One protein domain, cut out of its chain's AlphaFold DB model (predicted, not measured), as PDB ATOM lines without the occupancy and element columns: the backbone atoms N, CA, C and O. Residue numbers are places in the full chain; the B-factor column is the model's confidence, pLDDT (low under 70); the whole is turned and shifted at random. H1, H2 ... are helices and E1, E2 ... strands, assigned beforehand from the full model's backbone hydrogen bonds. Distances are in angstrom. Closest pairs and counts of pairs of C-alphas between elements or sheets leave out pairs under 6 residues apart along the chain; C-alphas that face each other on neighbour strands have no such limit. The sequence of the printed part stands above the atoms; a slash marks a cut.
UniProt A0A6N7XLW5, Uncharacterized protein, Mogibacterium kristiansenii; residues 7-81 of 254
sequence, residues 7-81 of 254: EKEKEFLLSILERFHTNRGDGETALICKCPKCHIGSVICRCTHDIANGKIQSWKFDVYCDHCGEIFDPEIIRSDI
ATOM      1  N   GLU A   7       2.539  82.949 109.537       87.12
ATOM      2  CA  GLU A   7       2.386  84.404 109.483       87.12
ATOM      3  C   GLU A   7       3.732  85.101 109.678       87.12
ATOM      4  O   GLU A   7       4.096  85.966 108.885       87.12
ATOM      5  N   LYS A   8       4.510  84.670 110.678       86.38
ATOM      6  CA  LYS A   8       5.848  85.215 110.933       86.38
ATOM      7  C   LYS A   8       6.831  84.845 109.828       86.38
ATOM      8  O   LYS A   8       7.703  85.646 109.501       86.38
ATOM      9  N   GLU A   9       6.666  83.673 109.223       87.69
ATOM     10  CA  GLU A   9       7.515  83.225 108.123       87.69
ATOM     11  C   GLU A   9       7.245  84.073 106.874       87.69
ATOM     12  O   GLU A   9       8.179  84.506 106.201       87.69
ATOM     13  N   LYS A  10       5.970  84.399 106.614       89.31
ATOM     14  CA  LYS A  10       5.547  85.333 105.560       89.31
ATOM     15  C   LYS A  10       6.096  86.735 105.797       89.31
ATOM     16  O   LYS A  10       6.619  87.334 104.863       89.31
ATOM     17  N   GLU A  11       6.000  87.256 107.018       91.62
ATOM     18  CA  GLU A  11       6.576  88.560 107.376       91.62
ATOM     19  C   GLU A  11       8.093  88.580 107.150       91.62
ATOM     20  O   GLU A  11       8.624  89.515 106.545       91.62
ATOM     21  N   PHE A  12       8.787  87.521 107.572       91.81
ATOM     22  CA  PHE A  12      10.219  87.377 107.350       91.81
ATOM     23  C   PHE A  12      10.561  87.317 105.854       91.81
ATOM     24  O   PHE A  12      11.410  88.085 105.399       91.81
ATOM     25  N   LEU A  13       9.851  86.506 105.065       91.62
ATOM     26  CA  LEU A  13      10.027  86.436 103.612       91.62
ATOM     27  C   LEU A  13       9.828  87.803 102.948       91.62
ATOM     28  O   LEU A  13      10.651  88.224 102.138       91.62
ATOM     29  N   LEU A  14       8.762  88.522 103.304       92.38
ATOM     30  CA  LEU A  14       8.488  89.852 102.761       92.38
ATOM     31  C   LEU A  14       9.612  90.839 103.091       92.38
ATOM     32  O   LEU A  14      10.030  91.589 102.210       92.38
ATOM     33  N   SER A  15      10.156  90.791 104.311       92.62
ATOM     34  CA  SER A  15      11.288  91.639 104.705       92.62
ATOM     35  C   SER A  15      12.560  91.361 103.890       92.62
ATOM     36  O   SER A  15      13.316  92.286 103.592       92.62
ATOM     37  N   ILE A  16      12.781  90.110 103.467       92.31
ATOM     38  CA  ILE A  16      13.873  89.748 102.555       92.31
ATOM     39  C   ILE A  16      13.621  90.340 101.163       92.31
ATOM     40  O   ILE A  16      14.489  91.017 100.609       92.31
ATOM     41  N   LEU A  17      12.426  90.119 100.607       90.25
ATOM     42  CA  LEU A  17      12.074  90.571  99.257       90.25
ATOM     43  C   LEU A  17      12.113  92.101  99.132       90.25
ATOM     44  O   LEU A  17      12.584  92.630  98.126       90.25
ATOM     45  N   GLU A  18      11.711  92.833 100.173       90.25
ATOM     46  CA  GLU A  18      11.846  94.292 100.228       90.25
ATOM     47  C   GLU A  18      13.312  94.739 100.069       90.25
ATOM     48  O   GLU A  18      13.606  95.722  99.374       90.25
ATOM     49  N   ARG A  19      14.265  93.991 100.644       88.38
ATOM     50  CA  ARG A  19      15.697  94.268 100.459       88.38
ATOM     51  C   ARG A  19      16.171  94.005  99.043       88.38
ATOM     52  O   ARG A  19      17.005  94.766  98.569       88.38
ATOM     53  N   PHE A  20      15.616  93.034  98.327       86.56
ATOM     54  CA  PHE A  20      15.986  92.812  96.922       86.56
ATOM     55  C   PHE A  20      15.587  93.991  96.026       86.56
ATOM     56  O   PHE A  20      16.249  94.304  95.034       86.56
ATOM     57  N   HIS A  21      14.516  94.699  96.387       80.56
ATOM     58  CA  HIS A  21      14.093  95.896  95.665       80.56
ATOM     59  C   HIS A  21      14.929  97.134  96.005       80.56
ATOM     60  O   HIS A  21      15.139  97.968  95.123       80.56
ATOM     61  N   THR A  22      15.404  97.246  97.249       82.06
ATOM     62  CA  THR A  22      16.033  98.466  97.785       82.06
ATOM     63  C   THR A  22      17.562  98.428  97.840       82.06
ATOM     64  O   THR A  22      18.179  99.486  97.772       82.06
ATOM     65  N   ASN A  23      18.179  97.247  97.920       76.12
ATOM     66  CA  ASN A  23      19.628  97.065  98.023       76.12
ATOM     67  C   ASN A  23      20.226  96.738  96.643       76.12
ATOM     68  O   ASN A  23      20.133  95.602  96.184       76.12
ATOM     69  N   ARG A  24      20.780  97.725  95.932       69.00
ATOM     70  CA  ARG A  24      21.269  97.564  94.544       69.00
ATOM     71  C   ARG A  24      22.664  98.153  94.317       69.00
ATOM     72  O   ARG A  24      22.975  98.544  93.196       69.00
ATOM     73  N   GLY A  25      23.490  98.278  95.347       72.50
ATOM     74  CA  GLY A  25      24.915  98.552  95.174       72.50
ATOM     75  C   GLY A  25      25.742  97.277  95.283       72.50
ATOM     76  O   GLY A  25      25.421  96.360  96.037       72.50
ATOM     77  N   ASP A  26      26.822  97.212  94.508       74.06
ATOM     78  CA  ASP A  26      27.735  96.076  94.555       74.06
ATOM     79  C   ASP A  26      28.445  95.979  95.903       74.06
ATOM     80  O   ASP A  26      29.066  96.940  96.357       74.06
ATOM     81  N   GLY A  27      28.355  94.814  96.537       73.25
ATOM     82  CA  GLY A  27      28.892  94.590  97.874       73.25
ATOM     83  C   GLY A  27      28.100  95.285  98.984       73.25
ATOM     84  O   GLY A  27      28.518  95.210 100.140       73.25
ATOM     85  N   GLU A  28      26.967  95.935  98.683       81.50
ATOM     86  CA  GLU A  28      26.130  96.546  99.712       81.50
ATOM     87  C   GLU A  28      25.460  95.470 100.571       81.50
ATOM     88  O   GLU A  28      24.778  94.555 100.094       81.50
ATOM     89  N   THR A  29      25.640  95.607 101.880       86.62
ATOM     90  CA  THR A  29      25.012  94.760 102.889       86.62
ATOM     91  C   THR A  29      23.884  95.518 103.573       86.62
ATOM     92  O   THR A  29      24.110  96.598 104.123       86.62
ATOM     93  N   ALA A  30      22.694  94.930 103.610       90.12
ATOM     94  CA  ALA A  30      21.541  95.474 104.309       90.12
ATOM     95  C   ALA A  30      21.113  94.552 105.452       90.12
ATOM     96  O   ALA A  30      20.924  93.350 105.262       90.12
ATOM     97  N   LEU A  31      20.907  95.132 106.636       92.38
ATOM     98  CA  LEU A  31      20.299  94.434 107.764       92.38
ATOM     99  C   LEU A  31      18.804  94.196 107.495       92.38
ATOM    100  O   LEU A  31      18.065  95.125 107.149       92.38
ATOM    101  N   ILE A  32      18.357  92.958 107.693       92.75
ATOM    102  CA  ILE A  32      16.943  92.577 107.625       92.75
ATOM    103  C   ILE A  32      16.356  92.546 109.035       92.75
ATOM    104  O   ILE A  32      15.519  93.375 109.379       92.75
ATOM    105  N   CYS A  33      16.815  91.613 109.868       92.06
ATOM    106  CA  CYS A  33      16.288  91.405 111.213       92.06
ATOM    107  C   CYS A  33      17.289  90.637 112.086       92.06
ATOM    108  O   CYS A  33      18.360  90.232 111.635       92.06
ATOM    109  N   LYS A  34      16.935  90.409 113.353       92.88
ATOM    110  CA  LYS A  34      17.664  89.481 114.221       92.88
ATOM    111  C   LYS A  34      17.469  88.044 113.727       92.88
ATOM    112  O   LYS A  34      16.345  87.659 113.422       92.88
ATOM    113  N   CYS A  35      18.535  87.245 113.702       88.69
ATOM    114  CA  CYS A  35      18.507  85.871 113.212       88.69
ATOM    115  C   CYS A  35      17.431  85.034 113.930       88.69
ATOM    116  O   CYS A  35      17.546  84.810 115.143       88.69
ATOM    117  N   PRO A  36      16.412  84.536 113.205       82.94
ATOM    118  CA  PRO A  36      15.353  83.729 113.801       82.94
ATOM    119  C   PRO A  36      15.826  82.320 114.195       82.94
ATOM    120  O   PRO A  36      15.197  81.703 115.042       82.94
ATOM    121  N   LYS A  37      16.957  81.840 113.653       79.44
ATOM    122  CA  LYS A  37      17.538  80.525 113.979       79.44
ATOM    123  C   LYS A  37      18.375  80.542 115.260       79.44
ATOM    124  O   LYS A  37      18.129  79.764 116.171       79.44
ATOM    125  N   CYS A  38      19.386  81.413 115.333       81.00
ATOM    126  CA  CYS A  38      20.320  81.421 116.468       81.00
ATOM    127  C   CYS A  38      19.970  82.439 117.557       81.00
ATOM    128  O   CYS A  38      20.540  82.375 118.640       81.00
ATOM    129  N   HIS A  39      19.093  83.409 117.276       84.31
ATOM    130  CA  HIS A  39      18.737  84.501 118.189       84.31
ATOM    131  C   HIS A  39      19.934  85.282 118.774       84.31
ATOM    132  O   HIS A  39      19.779  85.978 119.783       84.31
ATOM    133  N   ILE A  40      21.102  85.213 118.133       90.69
ATOM    134  CA  ILE A  40      22.321  85.933 118.522       90.69
ATOM    135  C   ILE A  40      22.693  86.930 117.422       90.69
ATOM    136  O   ILE A  40      22.687  88.130 117.680       90.69
ATOM    137  N   GLY A  41      22.946  86.447 116.201       92.50
ATOM    138  CA  GLY A  41      23.314  87.284 115.056       92.50
ATOM    139  C   GLY A  41      22.153  87.993 114.366       92.50
ATOM    140  O   GLY A  41      21.001  87.963 114.810       92.50
ATOM    141  N   SER A  42      22.483  88.582 113.227       95.50
ATOM    142  CA  SER A  42      21.628  89.355 112.340       95.50
ATOM    143  C   SER A  42      21.521  88.687 110.970       95.50
ATOM    144  O   SER A  42      22.508  88.188 110.436       95.50
ATOM    145  N   VAL A  43      20.323  88.698 110.383       94.25
ATOM    146  CA  VAL A  43      20.115  88.340 108.976       94.25
ATOM    147  C   VAL A  43      20.515  89.529 108.111       94.25
ATOM    148  O   VAL A  43      19.946  90.618 108.237       94.25
ATOM    149  N   ILE A  44      21.487  89.312 107.235       94.19
ATOM    150  CA  ILE A  44      22.046  90.293 106.312       94.19
ATOM    151  C   ILE A  44      21.740  89.846 104.887       94.19
ATOM    152  O   ILE A  44      21.917  88.682 104.544       94.19
ATOM    153  N   CYS A  45      21.300  90.783 104.054       92.88
ATOM    154  CA  CYS A  45      21.227  90.615 102.610       92.88
ATOM    155  C   CYS A  45      22.432  91.308 101.976       92.88
ATOM    156  O   CYS A  45      22.571  92.528 102.092       92.88
ATOM    157  N   ARG A  46      23.302  90.545 101.318       90.25
ATOM    158  CA  ARG A  46      24.416  91.056 100.522       90.25
ATOM    159  C   ARG A  46      24.028  91.039  99.053       90.25
ATOM    160  O   ARG A  46      23.692  89.989  98.513       90.25
ATOM    161  N   CYS A  47      24.119  92.196  98.418       88.00
ATOM    162  CA  CYS A  47      23.912  92.340  96.989       88.00
ATOM    163  C   CYS A  47      25.262  92.264  96.267       88.00
ATOM    164  O   CYS A  47      26.219  92.940  96.641       88.00
ATOM    165  N   THR A  48      25.358  91.417  95.253       86.06
ATOM    166  CA  THR A  48      26.488  91.351  94.320       86.06
ATOM    167  C   THR A  48      25.946  91.352  92.899       86.06
ATOM    168  O   THR A  48      24.735  91.246  92.686       86.06
ATOM    169  N   HIS A  49      26.810  91.497  91.902       83.56
ATOM    170  CA  HIS A  49      26.365  91.461  90.517       83.56
ATOM    171  C   HIS A  49      27.392  90.828  89.588       83.56
ATOM    172  O   HIS A  49      28.598  90.906  89.818       83.56
ATOM    173  N   ASP A  50      26.901  90.233  88.503       80.06
ATOM    174  CA  ASP A  50      27.767  89.756  87.432       80.06
ATOM    175  C   ASP A  50      27.929  90.854  86.379       80.06
ATOM    176  O   ASP A  50      26.950  91.408  85.861       80.06
ATOM    177  N   ILE A  51      29.179  91.147  86.023       79.75
ATOM    178  CA  ILE A  51      29.517  92.049  84.921       79.75
ATOM    179  C   ILE A  51      29.898  91.214  83.700       79.75
ATOM    180  O   ILE A  51      30.835  90.421  83.752       79.75
ATOM    181  N   ALA A  52      29.249  91.467  82.563       81.19
ATOM    182  CA  ALA A  52      29.729  91.006  81.262       81.19
ATOM    183  C   ALA A  52      29.746  92.165  80.266       81.19
ATOM    184  O   ALA A  52      28.804  92.957  80.193       81.19
ATOM    185  N   ASN A  53      30.829  92.265  79.490       84.38
ATOM    186  CA  ASN A  53      31.053  93.342  78.519       84.38
ATOM    187  C   ASN A  53      30.918  94.753  79.128       84.38
ATOM    188  O   ASN A  53      30.372  95.662  78.503       84.38
ATOM    189  N   GLY A  54      31.378  94.928  80.372       82.62
ATOM    190  CA  GLY A  54      31.321  96.211  81.084       82.62
ATOM    191  C   GLY A  54      29.915  96.650  81.507       82.62
ATOM    192  O   GLY A  54      29.735  97.809  81.872       82.62
ATOM    193  N   LYS A  55      28.915  95.760  81.450       83.19
ATOM    194  CA  LYS A  55      27.545  96.018  81.909       83.19
ATOM    195  C   LYS A  55      27.119  94.988  82.944       83.19
ATOM    196  O   LYS A  55      27.467  93.814  82.827       83.19
ATOM    197  N   ILE A  56      26.327  95.442  83.910       81.00
ATOM    198  CA  ILE A  56      25.645  94.571  84.867       81.00
ATOM    199  C   ILE A  56      24.674  93.677  84.091       81.00
ATOM    200  O   ILE A  56      23.801  94.187  83.390       81.00
ATOM    201  N   GLN A  57      24.858  92.364  84.194       82.44
ATOM    202  CA  GLN A  57      23.992  91.361  83.570       82.44
ATOM    203  C   GLN A  57      22.915  90.879  84.534       82.44
ATOM    204  O   GLN A  57      21.755  90.739  84.156       82.44
ATOM    205  N   SER A  58      23.293  90.638  85.785       81.38
ATOM    206  CA  SER A  58      22.413  90.085  86.806       81.38
ATOM    207  C   SER A  58      22.809  90.604  88.182       81.38
ATOM    208  O   SER A  58      23.977  90.893  88.439       81.38
ATOM    209  N   TRP A  59      21.813  90.714  89.057       81.75
ATOM    210  CA  TRP A  59      22.001  90.947  90.485       81.75
ATOM    211  C   TRP A  59      21.860  89.617  91.217       81.75
ATOM    212  O   TRP A  59      20.958  88.834  90.912       81.75
ATOM    213  N   LYS A  60      22.745  89.374  92.176       83.31
ATOM    214  CA  LYS A  60      22.761  88.203  93.047       83.31
ATOM    215  C   LYS A  60      22.586  88.661  94.484       83.31
ATOM    216  O   LYS A  60      23.233  89.612  94.920       83.31
ATOM    217  N   PHE A  61      21.719  87.974  95.212       86.62
ATOM    218  CA  PHE A  61      21.401  88.305  96.592       86.62
ATOM    219  C   PHE A  61      21.702  87.113  97.486       86.62
ATOM    220  O   PHE A  61      21.053  86.077  97.371       86.62
ATOM    221  N   ASP A  62      22.654  87.290  98.395       87.69
ATOM    222  CA  ASP A  62      22.958  86.309  99.429       87.69
ATOM    223  C   ASP A  62      22.308  86.765 100.731       87.69
ATOM    224  O   ASP A  62      22.621  87.842 101.240       87.69
ATOM    225  N   VAL A  63      21.412  85.956 101.288       91.69
ATOM    226  CA  VAL A  63      20.753  86.261 102.558       91.69
ATOM    227  C   VAL A  63      21.267  85.297 103.606       91.69
ATOM    228  O   VAL A  63      21.038  84.095 103.497       91.69
ATOM    229  N   TYR A  64      21.975  85.804 104.613       90.50
ATOM    230  CA  TYR A  64      22.644  84.952 105.590       90.50
ATOM    231  C   TYR A  64      22.705  85.553 106.992       90.50
ATOM    232  O   TYR A  64      22.588  86.761 107.180       90.50
ATOM    233  N   CYS A  65      22.901  84.706 107.999       91.38
ATOM    234  CA  CYS A  65      23.199  85.125 109.361       91.38
ATOM    235  C   CYS A  65      24.696  85.396 109.522       91.38
ATOM    236  O   CYS A  65      25.513  84.504 109.300       91.38
ATOM    237  N   ASP A  66      25.058  86.584 109.996       92.69
ATOM    238  CA  ASP A  66      26.453  86.965 110.263       92.69
ATOM    239  C   ASP A  66      27.126  86.195 111.413       92.69
ATOM    240  O   ASP A  66      28.351  86.180 111.509       92.69
ATOM    241  N   HIS A  67      26.341  85.546 112.275       91.75
ATOM    242  CA  HIS A  67      26.842  84.794 113.424       91.75
ATOM    243  C   HIS A  67      26.886  83.286 113.173       91.75
ATOM    244  O   HIS A  67      27.929  82.659 113.329       91.75
ATOM    245  N   CYS A  68      25.748  82.676 112.825       79.62
ATOM    246  CA  CYS A  68      25.664  81.222 112.656       79.62
ATOM    247  C   CYS A  68      25.894  80.759 111.213       79.62
ATOM    248  O   CYS A  68      25.848  79.560 110.970       79.62
ATOM    249  N   GLY A  69      26.096  81.681 110.265       82.06
ATOM    250  CA  GLY A  69      26.334  81.362 108.855       82.06
ATOM    251  C   GLY A  69      25.121  80.803 108.109       82.06
ATOM    252  O   GLY A  69      25.262  80.408 106.959       82.06
ATOM    253  N   GLU A  70      23.945  80.763 108.745       82.50
ATOM    254  CA  GLU A  70      22.735  80.215 108.131       82.50
ATOM    255  C   GLU A  70      22.341  81.001 106.897       82.50
ATOM    256  O   GLU A  70      22.274  82.224 106.968       82.50
ATOM    257  N   ILE A  71      22.011  80.300 105.819       85.25
ATOM    258  CA  ILE A  71      21.520  80.895 104.582       85.25
ATOM    259  C   ILE A  71      19.993  80.825 104.585       85.25
ATOM    260  O   ILE A  71      19.405  79.811 104.951       85.25
ATOM    261  N   PHE A  72      19.352  81.929 104.212       85.19
ATOM    262  CA  PHE A  72      17.900  82.072 104.188       85.19
ATOM    263  C   PHE A  72      17.425  82.172 102.744       85.19
ATOM    264  O   PHE A  72      17.280  83.266 102.200       85.19
ATOM    265  N   ASP A  73      17.197  81.022 102.121       83.19
ATOM    266  CA  ASP A  73      16.736  80.961 100.738       83.19
ATOM    267  C   ASP A  73      15.235  81.314 100.636       83.19
ATOM    268  O   ASP A  73      14.395  80.598 101.195       83.19
ATOM    269  N   PRO A  74      14.855  82.389  99.915       83.62
ATOM    270  CA  PRO A  74      13.458  82.792  99.761       83.62
ATOM    271  C   PRO A  74      12.553  81.717  99.151       83.62
ATOM    272  O   PRO A  74      11.360  81.698  99.451       83.62
ATOM    273  N   GLU A  75      13.088  80.841  98.298       77.25
ATOM    274  CA  GLU A  75      12.316  79.764  97.673       77.25
ATOM    275  C   GLU A  75      12.008  78.654  98.681       77.25
ATOM    276  O   GLU A  75      10.865  78.205  98.767       77.25
ATOM    277  N   ILE A  76      12.979  78.288  99.528       76.69
ATOM    278  CA  ILE A  76      12.767  77.336 100.633       76.69
ATOM    279  C   ILE A  76      11.736  77.895 101.617       76.69
ATOM    280  O   ILE A  76      10.803  77.197 102.009       76.69
ATOM    281  N   ILE A  77      11.858  79.177 101.974       81.44
ATOM    282  CA  ILE A  77      10.915  79.851 102.874       81.44
ATOM    283  C   ILE A  77       9.504  79.881 102.262       81.44
ATOM    284  O   ILE A  77       8.516  79.628 102.952       81.44
ATOM    285  N   ARG A  78       9.382  80.154 100.954       79.31
ATOM    286  CA  ARG A  78       8.093  80.127 100.245       79.31
ATOM    287  C   ARG A  78       7.479  78.728 100.233       79.31
ATOM    288  O   ARG A  78       6.276  78.612 100.459       79.31
ATOM    289  N   SER A  79       8.288  77.698  99.997       73.31
ATOM    290  CA  SER A  79       7.857  76.298 100.041       73.31
ATOM    291  C   SER A  79       7.332  75.925 101.432       73.31
ATOM    292  O   SER A  79       6.204  75.454 101.571       73.31
ATOM    293  N   ASP A  80       8.074  76.277 102.483       75.56
ATOM    294  CA  ASP A  80       7.664  76.055 103.873       75.56
ATOM    295  C   ASP A  80       6.317  76.699 104.220       75.56
ATOM    296  O   ASP A  80       5.485  76.094 104.906       75.56
ATOM    297  N   ILE A  81       6.096  77.926 103.736       78.19
ATOM    298  CA  ILE A  81       4.830  78.647 103.876       78.19
ATOM    299  C   ILE A  81       3.705  77.929 103.127       78.19
ATOM    300  O   ILE A  81       2.611  77.787 103.675       78.19
TER     301      ILE A  81
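Overview. This is residues 7 to 81 of the 254 residues of an uncharacterized protein of Mogibacterium kristiansenii (UniProt A0A6N7XLW5). A three-stranded sheet with one long helix, H1, slanting over one face; the short last helix, H2, lies side by side with H1, off the sheet. The long hairpin of E2 and E3 runs on past E1, and its turn at Asn 53 makes one end of the longest axis. The printed part has 75 residues, in the order H1 E1 E2 E3 H2; the antiparallel sheet runs E1 E2 E3, a meander, each strand the antiparallel neighbour of the one before. The class is mixed, the outline elongated, 41 by 25 by 17 A, yet compact, with a radius of gyration of the C-alphas of 13.1 A.

Arrangement. H1, residues 7 to 22, is on the sheet of E1, residues 29 to 34, E2, residues 42 to 52, and E3, residues 55 to 65, at a height over the sheet of 9.5 A. Its closest C-alphas to E1 are Ser 15 and Ile 32, 6.4 A. It runs slantwise to the strands, at 37 degrees to E2 on the local plane. E1 and E2 form a hairpin, with N 30 and O 45 within hydrogen-bond range at 2.8 A. E2 and E3 form another, with N 48 and O 60 at 2.8 A. E3 bends by 52 degrees at residue 58. H2, residues 74 to 81, touches H1, opposite ways at a shallow tilt of 20 degrees; the closest C-alphas are Leu 13 and Pro 74, 6.3 A. Every O i to N i+4 pair is within range in H2, 11 of 12 in H1.

Along the chain. H1 starts at C-alpha 7 (2.386, 84.404, 109.483) and is 22.8 A long, E1 14.5 A, E2 32.2 A, E3 29.9 A. H2, 10.4 A, ends at C-alpha 81 (4.830, 78.647, 103.876).

Size, cuts and confidence. The C-alphas farthest apart, Glu 7 and Asn 53, are 43.1 A apart. The printed part has no cut and no long link. Residue 24 is under pLDDT 70.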